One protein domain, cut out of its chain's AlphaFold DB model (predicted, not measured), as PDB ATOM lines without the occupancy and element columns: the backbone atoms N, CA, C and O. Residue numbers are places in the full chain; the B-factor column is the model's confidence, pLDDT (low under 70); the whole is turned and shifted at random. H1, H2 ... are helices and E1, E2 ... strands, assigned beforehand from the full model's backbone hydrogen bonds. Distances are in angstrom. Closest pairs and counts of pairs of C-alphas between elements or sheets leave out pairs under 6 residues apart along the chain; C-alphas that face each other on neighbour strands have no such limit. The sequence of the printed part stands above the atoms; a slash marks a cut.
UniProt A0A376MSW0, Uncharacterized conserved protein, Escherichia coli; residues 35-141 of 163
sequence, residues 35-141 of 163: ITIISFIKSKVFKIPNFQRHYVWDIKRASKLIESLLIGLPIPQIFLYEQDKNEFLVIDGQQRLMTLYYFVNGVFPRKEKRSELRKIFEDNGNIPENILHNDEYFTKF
ATOM      1  N   ILE A  35      33.910 -37.330  25.844       90.06
ATOM      2  CA  ILE A  35      34.751 -36.542  26.760       90.06
ATOM      3  C   ILE A  35      34.460 -35.045  26.598       90.06
ATOM      4  O   ILE A  35      34.300 -34.340  27.594       90.06
ATOM      5  N   THR A  36      34.322 -34.569  25.361       91.62
ATOM      6  CA  THR A  36      33.949 -33.186  25.046       91.62
ATOM      7  C   THR A  36      32.561 -32.855  25.584       91.62
ATOM      8  O   THR A  36      32.396 -31.833  26.247       91.62
ATOM      9  N   ILE A  37      31.582 -33.747  25.397       91.12
ATOM     10  CA  ILE A  37      30.235 -33.579  25.963       91.12
ATOM     11  C   ILE A  37      30.297 -33.450  27.494       91.12
ATOM     12  O   ILE A  37      29.689 -32.543  28.064       91.12
ATOM     13  N   ILE A  38      31.055 -34.317  28.173       92.00
ATOM     14  CA  ILE A  38      31.224 -34.241  29.633       92.00
ATOM     15  C   ILE A  38      31.913 -32.940  30.046       92.00
ATOM     16  O   ILE A  38      31.515 -32.333  31.042       92.00
ATOM     17  N   SER A  39      32.916 -32.491  29.291       92.31
ATOM     18  CA  SER A  39      33.586 -31.214  29.539       92.31
ATOM     19  C   SER A  39      32.606 -30.044  29.448       92.31
ATOM     20  O   SER A  39      32.591 -29.216  30.353       92.31
ATOM     21  N   PHE A  40      31.721 -30.012  28.450       92.25
ATOM     22  CA  PHE A  40      30.703 -28.962  28.335       92.25
ATOM     23  C   PHE A  40      29.716 -28.943  29.503       92.25
ATOM     24  O   PHE A  40      29.362 -27.865  29.983       92.25
ATOM     25  N   ILE A  41      29.327 -30.112  30.022       90.94
ATOM     26  CA  ILE A  41      28.502 -30.192  31.237       90.94
ATOM     27  C   ILE A  41      29.278 -29.640  32.443       90.94
ATOM     28  O   ILE A  41      28.760 -28.804  33.181       90.94
ATOM     29  N   LYS A  42      30.533 -30.066  32.646       88.88
ATOM     30  CA  LYS A  42      31.359 -29.630  33.790       88.88
ATOM     31  C   LYS A  42      31.679 -28.132  33.753       88.88
ATOM     32  O   LYS A  42      31.656 -27.485  34.800       88.88
ATOM     33  N   SER A  43      31.927 -27.592  32.562       90.56
ATOM     34  CA  SER A  43      32.233 -26.179  32.313       90.56
ATOM     35  C   SER A  43      30.990 -25.286  32.237       90.56
ATOM     36  O   SER A  43      31.123 -24.107  31.926       90.56
ATOM     37  N   LYS A  44      29.789 -25.819  32.522       89.69
ATOM     38  CA  LYS A  44      28.509 -25.083  32.530       89.69
ATOM     39  C   LYS A  44      28.115 -24.478  31.173       89.69
ATOM     40  O   LYS A  44      27.280 -23.580  31.114       89.69
ATOM     41  N   VAL A  45      28.693 -24.998  30.091       90.88
ATOM     42  CA  VAL A  45      28.377 -24.626  28.702       90.88
ATOM     43  C   VAL A  45      26.992 -25.150  28.321       90.88
ATOM     44  O   VAL A  45      26.236 -24.473  27.630       90.88
ATOM     45  N   PHE A  46      26.640 -26.349  28.798       90.88
ATOM     46  CA  PHE A  46      25.304 -26.919  28.629       90.88
ATOM     47  C   PHE A  46      24.414 -26.564  29.816       90.88
ATOM     48  O   PHE A  46      24.638 -27.026  30.937       90.88
ATOM     49  N   LYS A  47      23.365 -25.788  29.551       89.75
ATOM     50  CA  LYS A  47      22.352 -25.403  30.533       89.75
ATOM     51  C   LYS A  47      21.089 -26.231  30.335       89.75
ATOM     52  O   LYS A  47      20.562 -26.350  29.231       89.75
ATOM     53  N   ILE A  48      20.591 -26.811  31.422       87.94
ATOM     54  CA  ILE A  48      19.336 -27.567  31.436       87.94
ATOM     55  C   ILE A  48      18.218 -26.618  31.890       87.94
ATOM     56  O   ILE A  48      18.233 -26.213  33.058       87.94
ATOM     57  N   PRO A  49      17.246 -26.275  31.021       84.44
ATOM     58  CA  PRO A  49      16.195 -25.315  31.353       84.44
ATOM     59  C   PRO A  49      15.347 -25.727  32.561       84.44
ATOM     60  O   PRO A  49      15.040 -26.905  32.746       84.44
ATOM     61  N   ASN A  50      14.912 -24.754  33.363       81.69
ATOM     62  CA  ASN A  50      14.194 -24.984  34.630       81.69
ATOM     63  C   ASN A  50      12.847 -25.705  34.456       81.69
ATOM     64  O   ASN A  50      12.419 -26.438  35.340       81.69
ATOM     65  N   PHE A  51      12.197 -25.553  33.300       78.94
ATOM     66  CA  PHE A  51      10.948 -26.255  32.989       78.94
ATOM     67  C   PHE A  51      11.144 -27.752  32.696       78.94
ATOM     68  O   PHE A  51      10.167 -28.502  32.637       78.94
ATOM     69  N   GLN A  52      12.382 -28.220  32.492       83.44
ATOM     70  CA  GLN A  52      12.638 -29.643  32.304       83.44
ATOM     71  C   GLN A  52      12.579 -30.393  33.634       83.44
ATOM     72  O   GLN A  52      13.095 -29.956  34.662       83.44
ATOM     73  N   ARG A  53      11.983 -31.587  33.599       89.25
ATOM     74  CA  ARG A  53      11.906 -32.468  34.767       89.25
ATOM     75  C   ARG A  53      13.295 -32.874  35.262       89.25
ATOM     76  O   ARG A  53      14.250 -32.968  34.492       89.25
ATOM     77  N   HIS A  54      13.385 -33.227  36.540       91.56
ATOM     78  CA  HIS A  54      14.580 -33.867  37.084       91.56
ATOM     79  C   HIS A  54      14.907 -35.182  36.347       91.56
ATOM     80  O   HIS A  54      14.120 -35.716  35.562       91.56
ATOM     81  N   TYR A  55      16.081 -35.753  36.614       95.44
ATOM     82  CA  TYR A  55      16.445 -37.056  36.061       95.44
ATOM     83  C   TYR A  55      15.436 -38.132  36.498       95.44
ATOM     84  O   TYR A  55      15.154 -38.257  37.688       95.44
ATOM     85  N   VAL A  56      14.869 -38.900  35.565       95.62
ATOM     86  CA  VAL A  56      13.826 -39.908  35.856       95.62
ATOM     87  C   VAL A  56      14.182 -41.317  35.404       95.62
ATOM     88  O   VAL A  56      13.531 -42.260  35.848       95.62
ATOM     89  N   TRP A  57      15.196 -41.495  34.558       96.75
ATOM     90  CA  TRP A  57      15.585 -42.830  34.104       96.75
ATOM     91  C   TRP A  57      16.001 -43.720  35.276       96.75
ATOM     92  O   TRP A  57      16.629 -43.271  36.235       96.75
ATOM     93  N   ASP A  58      15.599 -44.983  35.235       96.69
ATOM     94  CA  ASP A  58      16.084 -45.995  36.162       96.69
ATOM     95  C   ASP A  58      17.437 -46.540  35.688       96.69
ATOM     96  O   ASP A  58      17.895 -46.267  34.575       96.69
ATOM     97  N   ILE A  59      18.095 -47.314  36.552       96.75
ATOM     98  CA  ILE A  59      19.413 -47.866  36.235       96.75
ATOM     99  C   ILE A  59      19.358 -48.778  35.007       96.75
ATOM    100  O   ILE A  59      20.303 -48.788  34.229       96.75
ATOM    101  N   LYS A  60      18.249 -49.496  34.773       95.69
ATOM    102  CA  LYS A  60      18.091 -50.375  33.605       95.69
ATOM    103  C   LYS A  60      18.084 -49.581  32.301       95.69
ATOM    104  O   LYS A  60      18.850 -49.889  31.391       95.69
ATOM    105  N   ARG A  61      17.257 -48.535  32.203       96.12
ATOM    106  CA  ARG A  61      17.194 -47.681  31.009       96.12
ATOM    107  C   ARG A  61      18.505 -46.938  30.776       96.12
ATOM    108  O   ARG A  61      18.961 -46.865  29.640       96.12
ATOM    109  N   ALA A  62      19.119 -46.441  31.847       97.25
ATOM    110  CA  ALA A  62      20.432 -45.813  31.789       97.25
ATOM    111  C   ALA A  62      21.509 -46.798  31.296       97.25
ATOM    112  O   ALA A  62      22.297 -46.461  30.419       97.25
ATOM    113  N   SER A  63      21.476 -48.043  31.776       96.88
ATOM    114  CA  SER A  63      22.410 -49.095  31.361       96.88
ATOM    115  C   SER A  63      22.275 -49.443  29.884       96.88
ATOM    116  O   SER A  63      23.293 -49.606  29.229       96.88
ATOM    117  N   LYS A  64      21.052 -49.499  29.335       95.12
ATOM    118  CA  LYS A  64      20.833 -49.748  27.897       95.12
ATOM    119  C   LYS A  64      21.457 -48.669  27.011       95.12
ATOM    120  O   LYS A  64      21.985 -48.983  25.954       95.12
ATOM    121  N   LEU A  65      21.436 -47.404  27.443       95.81
ATOM    122  CA  LEU A  65      22.122 -46.330  26.715       95.81
ATOM    123  C   LEU A  65      23.637 -46.560  26.683       95.81
ATOM    124  O   LEU A  65      24.256 -46.430  25.630       95.81
ATOM    125  N   ILE A  66      24.223 -46.898  27.834       95.69
ATOM    126  CA  ILE A  66      25.657 -47.184  27.934       95.69
ATOM    127  C   ILE A  66      26.021 -48.433  27.133       95.69
ATOM    128  O   ILE A  66      27.019 -48.430  26.424       95.69
ATOM    129  N   GLU A  67      25.195 -49.475  27.181       94.12
ATOM    130  CA  GLU A  67      25.364 -50.663  26.351       94.12
ATOM    131  C   GLU A  67      25.415 -50.304  24.869       94.12
ATOM    132  O   GLU A  67      26.382 -50.684  24.212       94.12
ATOM    133  N   SER A  68      24.436 -49.544  24.362       93.94
ATOM    134  CA  SER A  68      24.412 -49.103  22.966       93.94
ATOM    135  C   SER A  68      25.713 -48.403  22.566       93.94
ATOM    136  O   SER A  68      26.252 -48.702  21.504       93.94
ATOM    137  N   LEU A  69      26.264 -47.544  23.432       92.00
ATOM    138  CA  LEU A  69      27.562 -46.897  23.202       92.00
ATOM    139  C   LEU A  69      28.715 -47.907  23.145       92.00
ATOM    140  O   LEU A  69      29.548 -47.833  22.246       92.00
ATOM    141  N   LEU A  70      28.757 -48.864  24.076       91.06
ATOM    142  CA  LEU A  70      29.819 -49.873  24.158       91.06
ATOM    143  C   LEU A  70      29.834 -50.842  22.966       91.06
ATOM    144  O   LEU A  70      30.890 -51.382  22.636       91.06
ATOM    145  N   ILE A  71      28.682 -51.090  22.337       91.62
ATOM    146  CA  ILE A  71      28.569 -51.949  21.145       91.62
ATOM    147  C   ILE A  71      28.520 -51.166  19.827       91.62
ATOM    148  O   ILE A  71      28.380 -51.781  18.773       91.62
ATOM    149  N   GLY A  72      28.640 -49.835  19.871       89.25
ATOM    150  CA  GLY A  72      28.685 -48.984  18.679       89.25
ATOM    151  C   GLY A  72      27.340 -48.792  17.970       89.25
ATOM    152  O   GLY A  72      27.322 -48.502  16.776       89.25
ATOM    153  N   LEU A  73      26.214 -48.955  18.673       90.38
ATOM    154  CA  LEU A  73      24.906 -48.591  18.128       90.38
ATOM    155  C   LEU A  73      24.724 -47.066  18.122       90.38
ATOM    156  O   LEU A  73      25.147 -46.390  19.066       90.38
ATOM    157  N   PRO A  74      24.036 -46.512  17.107       86.38
ATOM    158  CA  PRO A  74      23.743 -45.089  17.063       86.38
ATOM    159  C   PRO A  74      22.844 -44.686  18.239       86.38
ATOM    160  O   PRO A  74      21.835 -45.333  18.534       86.38
ATOM    161  N   ILE A  75      23.204 -43.588  18.900       88.19
ATOM    162  CA  ILE A  75      22.375 -42.952  19.925       88.19
ATOM    163  C   ILE A  75      21.543 -41.854  19.256       88.19
ATOM    164  O   ILE A  75      22.064 -41.152  18.390       88.19
ATOM    165  N   PRO A  76      20.268 -41.663  19.641       87.00
ATOM    166  CA  PRO A  76      19.473 -40.566  19.105       87.00
ATOM    167  C   PRO A  76      20.149 -39.204  19.339       87.00
ATOM    168  O   PRO A  76      20.868 -39.021  20.328       87.00
ATOM    169  N   GLN A  77      19.875 -38.242  18.461       88.62
ATOM    170  CA  GLN A  77      20.479 -36.904  18.477       88.62
ATOM    171  C   GLN A  77      20.079 -36.094  19.717       88.62
ATOM    172  O   GLN A  77      18.952 -36.203  20.203       88.62
ATOM    173  N   ILE A  78      21.004 -35.291  20.237       90.62
ATOM    174  CA  ILE A  78      20.751 -34.320  21.311       90.62
ATOM    175  C   ILE A  78      20.490 -32.971  20.649       90.62
ATOM    176  O   ILE A  78      21.281 -32.544  19.810       90.62
ATOM    177  N   PHE A  79      19.403 -32.306  21.033       90.94
ATOM    178  CA  PHE A  79      19.050 -31.002  20.482       90.94
ATOM    179  C   PHE A  79      19.481 -29.904  21.442       90.94
ATOM    180  O   PHE A  79      19.096 -29.897  22.616       90.94
ATOM    181  N   LEU A  80      20.278 -28.981  20.919       90.62
ATOM    182  CA  LEU A  80      20.810 -27.834  21.632       90.62
ATOM    183  C   LEU A  80      20.334 -26.560  20.938       90.62
ATOM    184  O   LEU A  80      20.259 -26.517  19.712       90.62
ATOM    185  N   TYR A  81      20.043 -25.536  21.725       89.62
ATOM    186  CA  TYR A  81      19.786 -24.185  21.250       89.62
ATOM    187  C   TYR A  81      20.910 -23.280  21.742       89.62
ATOM    188  O   TYR A  81      21.115 -23.160  22.948       89.62
ATOM    189  N   GLU A  82      21.665 -22.687  20.823       89.56
ATOM    190  CA  GLU A  82      22.701 -21.710  21.157       89.56
ATOM    191  C   GLU A  82      22.028 -20.391  21.544       89.56
ATOM    192  O   GLU A  82      21.413 -19.733  20.706       89.56
ATOM    193  N   GLN A  83      22.086 -20.043  22.830       87.50
ATOM    194  CA  GLN A  83      21.490 -18.811  23.350       87.50
ATOM    195  C   GLN A  83      22.468 -17.633  23.242       87.50
ATOM    196  O   GLN A  83      22.048 -16.505  22.996       87.50
ATOM    197  N   ASP A  84      23.759 -17.902  23.436       87.44
ATOM    198  CA  ASP A  84      24.866 -16.957  23.289       87.44
ATOM    199  C   ASP A  84      26.153 -17.749  22.988       87.44
ATOM    200  O   ASP A  84      26.173 -18.985  23.034       87.44
ATOM    201  N   LYS A  85      27.256 -17.056  22.708       85.75
ATOM    202  CA  LYS A  85      28.555 -17.664  22.419       85.75
ATOM    203  C   LYS A  85      28.990 -18.594  23.556       85.75
ATOM    204  O   LYS A  85      29.267 -18.145  24.667       85.75
ATOM    205  N   ASN A  86      29.168 -19.876  23.235       84.12
ATOM    206  CA  ASN A  86      29.508 -20.945  24.188       84.12
ATOM    207  C   ASN A  86      28.447 -21.174  25.283       84.12
ATOM    208  O   ASN A  86      28.773 -21.687  26.357       84.12
ATOM    209  N   GLU A  87      27.189 -20.834  25.012       89.31
ATOM    210  CA  GLU A  87      26.061 -21.094  25.898       89.31
ATOM    211  C   GLU A  87      24.953 -21.831  25.142       89.31
ATOM    212  O   GLU A  87      24.285 -21.274  24.270       89.31
ATOM    213  N   PHE A  88      24.734 -23.095  25.508       91.06
ATOM    214  CA  PHE A  88      23.755 -23.955  24.851       91.06
ATOM    215  C   PHE A  88      22.681 -24.426  25.831       91.06
ATOM    216  O   PHE A  88      22.973 -25.083  26.834       91.06
ATOM    217  N   LEU A  89      21.420 -24.153  25.507       91.81
ATOM    218  CA  LEU A  89      20.261 -24.723  26.179       91.81
ATOM    219  C   LEU A  89      19.987 -26.126  25.638       91.81
ATOM    220  O   LEU A  89      19.812 -26.328  24.437       91.81
ATOM    221  N   VAL A  90      19.900 -27.105  26.531       92.00
ATOM    222  CA  VAL A  90      19.499 -28.468  26.173       92.00
ATOM    223  C   VAL A  90      17.991 -28.495  25.941       92.00
ATOM    224  O   VAL A  90      17.223 -28.417  26.897       92.00
ATOM    225  N   ILE A  91      17.558 -28.651  24.691       91.69
ATOM    226  CA  ILE A  91      16.135 -28.727  24.322       91.69
ATOM    227  C   ILE A  91      15.614 -30.160  24.454       91.69
ATOM    228  O   ILE A  91      14.545 -30.385  25.019       91.69
ATOM    229  N   ASP A  92      16.402 -31.138  24.006       92.19
ATOM    230  CA  ASP A  92      16.119 -32.567  24.158       92.19
ATOM    231  C   ASP A  92      17.414 -33.354  24.413       92.19
ATOM    232  O   ASP A  92      18.514 -32.927  24.072       92.19
ATOM    233  N   GLY A  93      17.295 -34.524  25.039       93.19
ATOM    234  CA  GLY A  93      18.443 -35.383  25.337       93.19
ATOM    235  C   GLY A  93      19.041 -35.205  26.727       93.19
ATOM    236  O   GLY A  93      19.990 -35.907  27.066       93.19
ATOM    237  N   GLN A  94      18.421 -34.393  27.584       94.12
ATOM    238  CA  GLN A  94      18.798 -34.209  28.990       94.12
ATOM    239  C   GLN A  94      19.070 -35.537  29.722       94.12
ATOM    240  O   GLN A  94      20.098 -35.705  30.368       94.12
ATOM    241  N   GLN A  95      18.177 -36.525  29.602       95.19
ATOM    242  CA  GLN A  95      18.339 -37.812  30.293       95.19
ATOM    243  C   GLN A  95      19.534 -38.616  29.751       95.19
ATOM    244  O   GLN A  95      20.166 -39.354  30.503       95.19
ATOM    245  N   ARG A  96      19.875 -38.457  28.466       95.38
ATOM    246  CA  ARG A  96      21.048 -39.092  27.850       95.38
ATOM    247  C   ARG A  96      22.332 -38.418  28.321       95.38
ATOM    248  O   ARG A  96      23.208 -39.108  28.832       95.38
ATOM    249  N   LEU A  97      22.384 -37.086  28.257       94.69
ATOM    250  CA  LEU A  97      23.498 -36.280  28.765       94.69
ATOM    251  C   LEU A  97      23.791 -36.575  30.239       94.69
ATOM    252  O   LEU A  97      24.923 -36.888  30.597       94.69
ATOM    253  N   MET A  98      22.759 -36.560  31.084       95.06
ATOM    254  CA  MET A  98      22.932 -36.845  32.506       95.06
ATOM    255  C   MET A  98      23.345 -38.295  32.757       95.06
ATOM    256  O   MET A  98      24.161 -38.542  33.633       95.06
ATOM    257  N   THR A  99      22.845 -39.261  31.976       96.44
ATOM    258  CA  THR A  99      23.291 -40.660  32.088       96.44
ATOM    259  C   THR A  99      24.779 -40.804  31.777       96.44
ATOM    260  O   THR A  99      25.481 -41.477  32.527       96.44
ATOM    261  N   LEU A 100      25.266 -40.150  30.718       95.00
ATOM    262  CA  LEU A 100      26.691 -40.117  30.378       95.00
ATOM    263  C   LEU A 100      27.517 -39.501  31.507       95.00
ATOM    264  O   LEU A 100      28.518 -40.076  31.927       95.00
ATOM    265  N   TYR A 101      27.069 -38.356  32.021       94.44
ATOM    266  CA  TYR A 101      27.718 -37.665  33.131       94.44
ATOM    267  C   TYR A 101      27.814 -38.549  34.377       94.44
ATOM    268  O   TYR A 101      28.893 -38.713  34.937       94.44
ATOM    269  N   TYR A 102      26.713 -39.173  34.781       95.44
ATOM    270  CA  TYR A 102      26.674 -40.088  35.918       95.44
ATOM    271  C   TYR A 102      27.575 -41.309  35.715       95.44
ATOM    272  O   TYR A 102      28.352 -41.653  36.604       95.44
ATOM    273  N   PHE A 103      27.540 -41.914  34.527       95.44
ATOM    274  CA  PHE A 103      28.356 -43.083  34.216       95.44
ATOM    275  C   PHE A 103      29.857 -42.781  34.287       95.44
ATOM    276  O   PHE A 103      30.577 -43.513  34.958       95.44
ATOM    277  N   VAL A 104      30.321 -41.682  33.681       93.38
ATOM    278  CA  VAL A 104      31.745 -41.285  33.705       93.38
ATOM    279  C   VAL A 104      32.232 -40.936  35.116       93.38
ATOM    280  O   VAL A 104      33.401 -41.134  35.422       93.38
ATOM    281  N   ASN A 105      31.349 -40.455  35.996       92.56
ATOM    282  CA  ASN A 105      31.684 -40.242  37.408       92.56
ATOM    283  C   ASN A 105      31.482 -41.508  38.273       92.56
ATOM    284  O   ASN A 105      31.640 -41.438  39.486       92.56
ATOM    285  N   GLY A 106      31.099 -42.653  37.691       94.81
ATOM    286  CA  GLY A 106      30.919 -43.920  38.411       94.81
ATOM    287  C   GLY A 106      29.724 -43.961  39.375       94.81
ATOM    288  O   GLY A 106      29.586 -44.913  40.148       94.81
ATOM    289  N   VAL A 107      28.834 -42.967  39.327       95.62
ATOM    290  CA  VAL A 107      27.775 -42.746  40.323       95.62
ATOM    291  C   VAL A 107      26.396 -42.678  39.687       95.62
ATOM    292  O   VAL A 107      26.230 -42.145  38.602       95.62
ATOM    293  N   PHE A 108      25.375 -43.204  40.356       97.06
ATOM    294  CA  PHE A 108      23.990 -43.210  39.897       97.06
ATOM    295  C   PHE A 108      23.058 -42.618  40.964       97.06
ATOM    296  O   PHE A 108      23.094 -43.072  42.114       97.06
ATOM    297  N   PRO A 109      22.219 -41.619  40.618       97.31
ATOM    298  CA  PRO A 109      21.438 -40.867  41.592       97.31
ATOM    299  C   PRO A 109      20.319 -41.708  42.201       97.31
ATOM    300  O   PRO A 109      19.502 -42.319  41.488       97.31
ATOM    301  N   ARG A 110      20.224 -41.658  43.529       96.31
ATOM    302  CA  ARG A 110      19.133 -42.268  44.291       96.31
ATOM    303  C   ARG A 110      17.796 -41.618  43.961       96.31
ATOM    304  O   ARG A 110      17.721 -40.422  43.674       96.31
ATOM    305  N   LYS A 111      16.724 -42.412  43.954       94.56
ATOM    306  CA  LYS A 111      15.426 -41.991  43.408       94.56
ATOM    307  C   LYS A 111      14.842 -40.808  44.185       94.56
ATOM    308  O   LYS A 111      14.376 -39.844  43.587       94.56
ATOM    309  N   GLU A 112      14.923 -40.895  45.499       95.38
ATOM    310  CA  GLU A 112      14.463 -39.936  46.495       95.38
ATOM    311  C   GLU A 112      15.250 -38.617  46.474       95.38
ATOM    312  O   GLU A 112      14.690 -37.570  46.786       95.38
ATOM    313  N   LYS A 113      16.509 -38.634  46.018       95.81
ATOM    314  CA  LYS A 113      17.378 -37.449  45.961       95.81
ATOM    315  C   LYS A 113      17.362 -36.710  44.625       95.81
ATOM    316  O   LYS A 113      17.892 -35.612  44.530       95.81
ATOM    317  N   ARG A 114      16.718 -37.247  43.582       94.38
ATOM    318  CA  ARG A 114      16.718 -36.649  42.225       94.38
ATOM    319  C   ARG A 114      16.163 -35.227  42.161       94.38
ATOM    320  O   ARG A 114      16.660 -34.435  41.367       94.38
ATOM    321  N   SER A 115      15.148 -34.914  42.966       93.50
ATOM    322  CA  SER A 115      14.577 -33.561  43.029       93.50
ATOM    323  C   SER A 115      15.560 -32.573  43.666       93.50
ATOM    324  O   SER A 115      15.777 -31.483  43.148       93.50
ATOM    325  N   GLU A 116      16.227 -32.986  44.742       94.31
ATOM    326  CA  GLU A 116      17.253 -32.190  45.420       94.31
ATOM    327  C   GLU A 116      18.483 -31.980  44.525       94.31
ATOM    328  O   GLU A 116      18.928 -30.851  44.337       94.31
ATOM    329  N   LEU A 117      18.962 -33.045  43.874       93.94
ATOM    330  CA  LEU A 117      20.057 -32.986  42.902       93.94
ATOM    331  C   LEU A 117      19.750 -32.056  41.725       93.94
ATOM    332  O   LEU A 117      20.659 -31.412  41.206       93.94
ATOM    333  N   ARG A 118      18.480 -31.964  41.305       91.75
ATOM    334  CA  ARG A 118      18.071 -31.008  40.273       91.75
ATOM    335  C   ARG A 118      18.275 -29.572  40.746       91.75
ATOM    336  O   ARG A 118      18.895 -28.818  40.009       91.75
ATOM    337  N   LYS A 119      17.823 -29.234  41.955       92.06
ATOM    338  CA  LYS A 119      18.005 -27.892  42.534       92.06
ATOM    339  C   LYS A 119      19.483 -27.541  42.679       92.06
ATOM    340  O   LYS A 119      19.915 -26.500  42.210       92.06
ATOM    341  N   ILE A 120      20.284 -28.472  43.202       92.06
ATOM    342  CA  ILE A 120      21.740 -28.302  43.311       92.06
ATOM    343  C   ILE A 120      22.358 -27.989  41.941       92.06
ATOM    344  O   ILE A 120      23.179 -27.078  41.835       92.06
ATOM    345  N   PHE A 121      21.953 -28.718  40.897       90.19
ATOM    346  CA  PHE A 121      22.432 -28.481  39.537       90.19
ATOM    347  C   PHE A 121      21.965 -27.130  38.976       90.19
ATOM    348  O   PHE A 121      22.727 -26.493  38.258       90.19
ATOM    349  N   GLU A 122      20.740 -26.689  39.274       87.56
ATOM    350  CA  GLU A 122      20.230 -25.362  38.879       87.56
ATOM    351  C   GLU A 122      21.047 -24.239  39.523       87.56
ATOM    352  O   GLU A 122      21.536 -23.361  38.815       87.56
ATOM    353  N   ASP A 123      21.260 -24.316  40.836       88.44
ATOM    354  CA  ASP A 123      21.914 -23.259  41.610       88.44
ATOM    355  C   ASP A 123      23.410 -23.144  41.286       88.44
ATOM    356  O   ASP A 123      23.973 -22.050  41.238       88.44
ATOM    357  N   ASN A 124      24.077 -24.279  41.053       85.75
ATOM    358  CA  ASN A 124      25.528 -24.319  40.856       85.75
ATOM    359  C   ASN A 124      25.933 -24.443  39.380       85.75
ATOM    360  O   ASN A 124      27.102 -24.227  39.045       85.75
ATOM    361  N   GLY A 125      25.009 -24.810  38.490       83.81
ATOM    362  CA  GLY A 125      25.277 -25.186  37.097       83.81
ATOM    363  C   GLY A 125      25.950 -26.555  36.926       83.81
ATOM    364  O   GLY A 125      26.197 -26.978  35.801       83.81
ATOM    365  N   ASN A 126      26.280 -27.244  38.021       88.25
ATOM    366  CA  ASN A 126      26.832 -28.597  38.050       88.25
ATOM    367  C   ASN A 126      26.519 -29.274  39.400       88.25
ATOM    368  O   ASN A 126      25.916 -28.667  40.282       88.25
ATOM    369  N   ILE A 127      26.919 -30.540  39.566       91.00
ATOM    370  CA  ILE A 127      26.897 -31.205  40.875       91.00
ATOM    371  C   ILE A 127      28.291 -31.052  41.502       91.00
ATOM    372  O   ILE A 127      29.258 -31.529  40.900       91.00
ATOM    373  N   PRO A 128      28.417 -30.403  42.673       92.12
ATOM    374  CA  PRO A 128      29.682 -30.287  43.392       92.12
ATOM    375  C   PRO A 128      30.320 -31.649  43.705       92.12
ATOM    376  O   PRO A 128      29.617 -32.619  43.999       92.12
ATOM    377  N   GLU A 129      31.656 -31.726  43.697       90.25
ATOM    378  CA  GLU A 129      32.393 -32.986  43.910       90.25
ATOM    379  C   GLU A 129      32.087 -33.639  45.265       90.25
ATOM    380  O   GLU A 129      31.908 -34.854  45.345       90.25
ATOM    381  N   ASN A 130      31.929 -32.841  46.323       92.25
ATOM    382  CA  ASN A 130      31.562 -33.341  47.649       92.25
ATOM    383  C   ASN A 130      30.179 -34.014  47.675       92.25
ATOM    384  O   ASN A 130      29.936 -34.865  48.524       92.25
ATOM    385  N   ILE A 131      29.276 -33.644  46.760       93.81
ATOM    386  CA  ILE A 131      27.947 -34.255  46.633       93.81
ATOM    387  C   ILE A 131      28.015 -35.480  45.719       93.81
ATOM    388  O   ILE A 131      27.386 -36.490  46.025       93.81
ATOM    389  N   LEU A 132      28.802 -35.431  44.637       91.12
ATOM    390  CA  LEU A 132      29.005 -36.576  43.737       91.12
ATOM    391  C   LEU A 132      29.519 -37.817  44.472       91.12
ATOM    392  O   LEU A 132      29.055 -38.917  44.189       91.12
ATOM    393  N   HIS A 133      30.425 -37.643  45.435       89.62
ATOM    394  CA  HIS A 133      31.002 -38.741  46.218       89.62
ATOM    395  C   HIS A 133      30.251 -39.035  47.526       89.62
ATOM    396  O   HIS A 133      30.764 -39.756  48.381       89.62
ATOM    397  N   ASN A 134      29.044 -38.490  47.699       94.31
ATOM    398  CA  ASN A 134      28.225 -38.737  48.879       94.31
ATOM    399  C   ASN A 134      27.213 -39.874  48.631       94.31
ATOM    400  O   ASN A 134      26.292 -39.752  47.815       94.31
ATOM    401  N   ASP A 135      27.346 -40.954  49.404       95.06
ATOM    402  CA  ASP A 135      26.484 -42.145  49.357       95.06
ATOM    403  C   ASP A 135      25.019 -41.877  49.746       95.06
ATOM    404  O   ASP A 135      24.138 -42.694  49.451       95.06
ATOM    405  N   GLU A 136      24.729 -40.741  50.387       95.88
ATOM    406  CA  GLU A 136      23.364 -40.267  50.642       95.88
ATOM    407  C   GLU A 136      22.644 -39.895  49.337       95.88
ATOM    408  O   GLU A 136      21.434 -40.087  49.222       95.88
ATOM    409  N   TYR A 137      23.379 -39.389  48.344       96.12
ATOM    410  CA  TYR A 137      22.834 -38.919  47.068       96.12
ATOM    411  C   TYR A 137      22.977 -39.953  45.963       96.12
ATOM    412  O   TYR A 137      22.099 -40.078  45.097       96.12
ATOM    413  N   PHE A 138      24.069 -40.710  46.000       97.25
ATOM    414  CA  PHE A 138      24.456 -41.597  44.923       97.25
ATOM    415  C   PHE A 138      24.684 -43.033  45.387       97.25
ATOM    416  O   PHE A 138      24.849 -43.354  46.558       97.25
ATOM    417  N   THR A 139      24.648 -43.925  44.409       95.56
ATOM    418  CA  THR A 139      25.111 -45.310  44.512       95.56
ATOM    419  C   THR A 139      26.099 -45.558  43.382       95.56
ATOM    420  O   THR A 139      26.146 -44.780  42.435       95.56
ATOM    421  N   LYS A 140      26.865 -46.650  43.417       95.38
ATOM    422  CA  LYS A 140      27.720 -47.010  42.275       95.38
ATOM    423  C   LYS A 140      26.895 -47.261  41.011       95.38
ATOM    424  O   LYS A 140      25.909 -48.006  41.043       95.38
ATOM    425  N   PHE A 141      27.333 -46.706  39.884       96.06
ATOM    426  CA  PHE A 141      26.723 -46.955  38.577       96.06
ATOM    427  C   PHE A 141      27.193 -48.303  38.017       96.06
ATOM    428  O   PHE A 141      28.028 -48.375  37.119       96.06
TER     429      PHE A 141
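What this domain is: This is residues 35 to 141 of the 163 residues of the protein "Uncharacterized conserved protein" of Escherichia coli (UniProt A0A376MSW0). One helix, H3, lies near the middle of this domain, with H1 and H2 packed crosswise on it; the strand hairpin E1 and E2 lies before its first residues, and a small two-strand sheet, E3 and E4, lies near its later ones. H4 and H5 lie farther out, touching no helix, and a long link with no named element, residues 43 to 58, runs from H1 to H2. The 107 printed residues hold five named helices and four named strands in the order H1 H2 E1 E2 H3 E3 H4 H5 E4, with two antiparallel sheets, E1 - E2 and E3 - E4. The class is mixed, helices and strands; the whole is compact, with a radius of gyration of the C-alphas of 13.4 A and spans of 36 by 35 by 23 A.

Where its parts are: Find C-alpha 79 at (19.050, -31.002, 20.482): there E1 begins, running 15.5 A to residue 84, and E2, residues 87 to 92, runs 15.3 A. H3, residues 94 to 104, is 15.5 A long. Look back to C-alpha 35 at (34.751, -36.542, 26.760), where H1, residues 35 to 42, begins; it is 10.4 A long. H2, residues 59 to 70, is the longest helix, at 16.1 A. Further on come E3, residues 107 to 109, H4, residues 114 to 124 and 15.2 A long, and H5, residues 129 to 132. E4, residues 138 to 140, ends at C-alpha 140, (27.720, -47.010, 42.275).

How they stand to each other: Start at the hairpin E1 and E2, antiparallel at 154 degrees, where N 81 and O 89 are 2.8 A apart, within hydrogen-bond range. Residues 46 to 47 form a short parallel pairing with residues 88 to 89 of E2. H1 touches H3, about perpendicular at 74 degrees; their closest C-alphas, of Ile 38 and Tyr 101, are 6.0 A apart. H2 touches H3 with residues 62 to 66 alone, about perpendicular at 76 degrees, closest at the C-alphas of Ala 62 and Thr 99, 5.9 A. The closest C-alphas of H3 and E3 are those of Tyr 102 and Phe 108, 5.7 A. E3 and E4 are antiparallel at 138 degrees, with N 108 and O 139 at 2.7 A, within hydrogen-bond range. H3 is apart from H4 and H5. In H1, H2, H3 and H4 every O i to N i+4 pair is within hydrogen-bond range; H5 is too short for such a pair.

The domain as a whole: Look to the C-alphas of Lys 85 and Glu 136 for the two farthest apart, at 36.5 A. The printed part has no cut. The link from H1 to H2, 16 residues, is long. The mean pLDDT of the printed part is 92.0, and no printed residue is under 70.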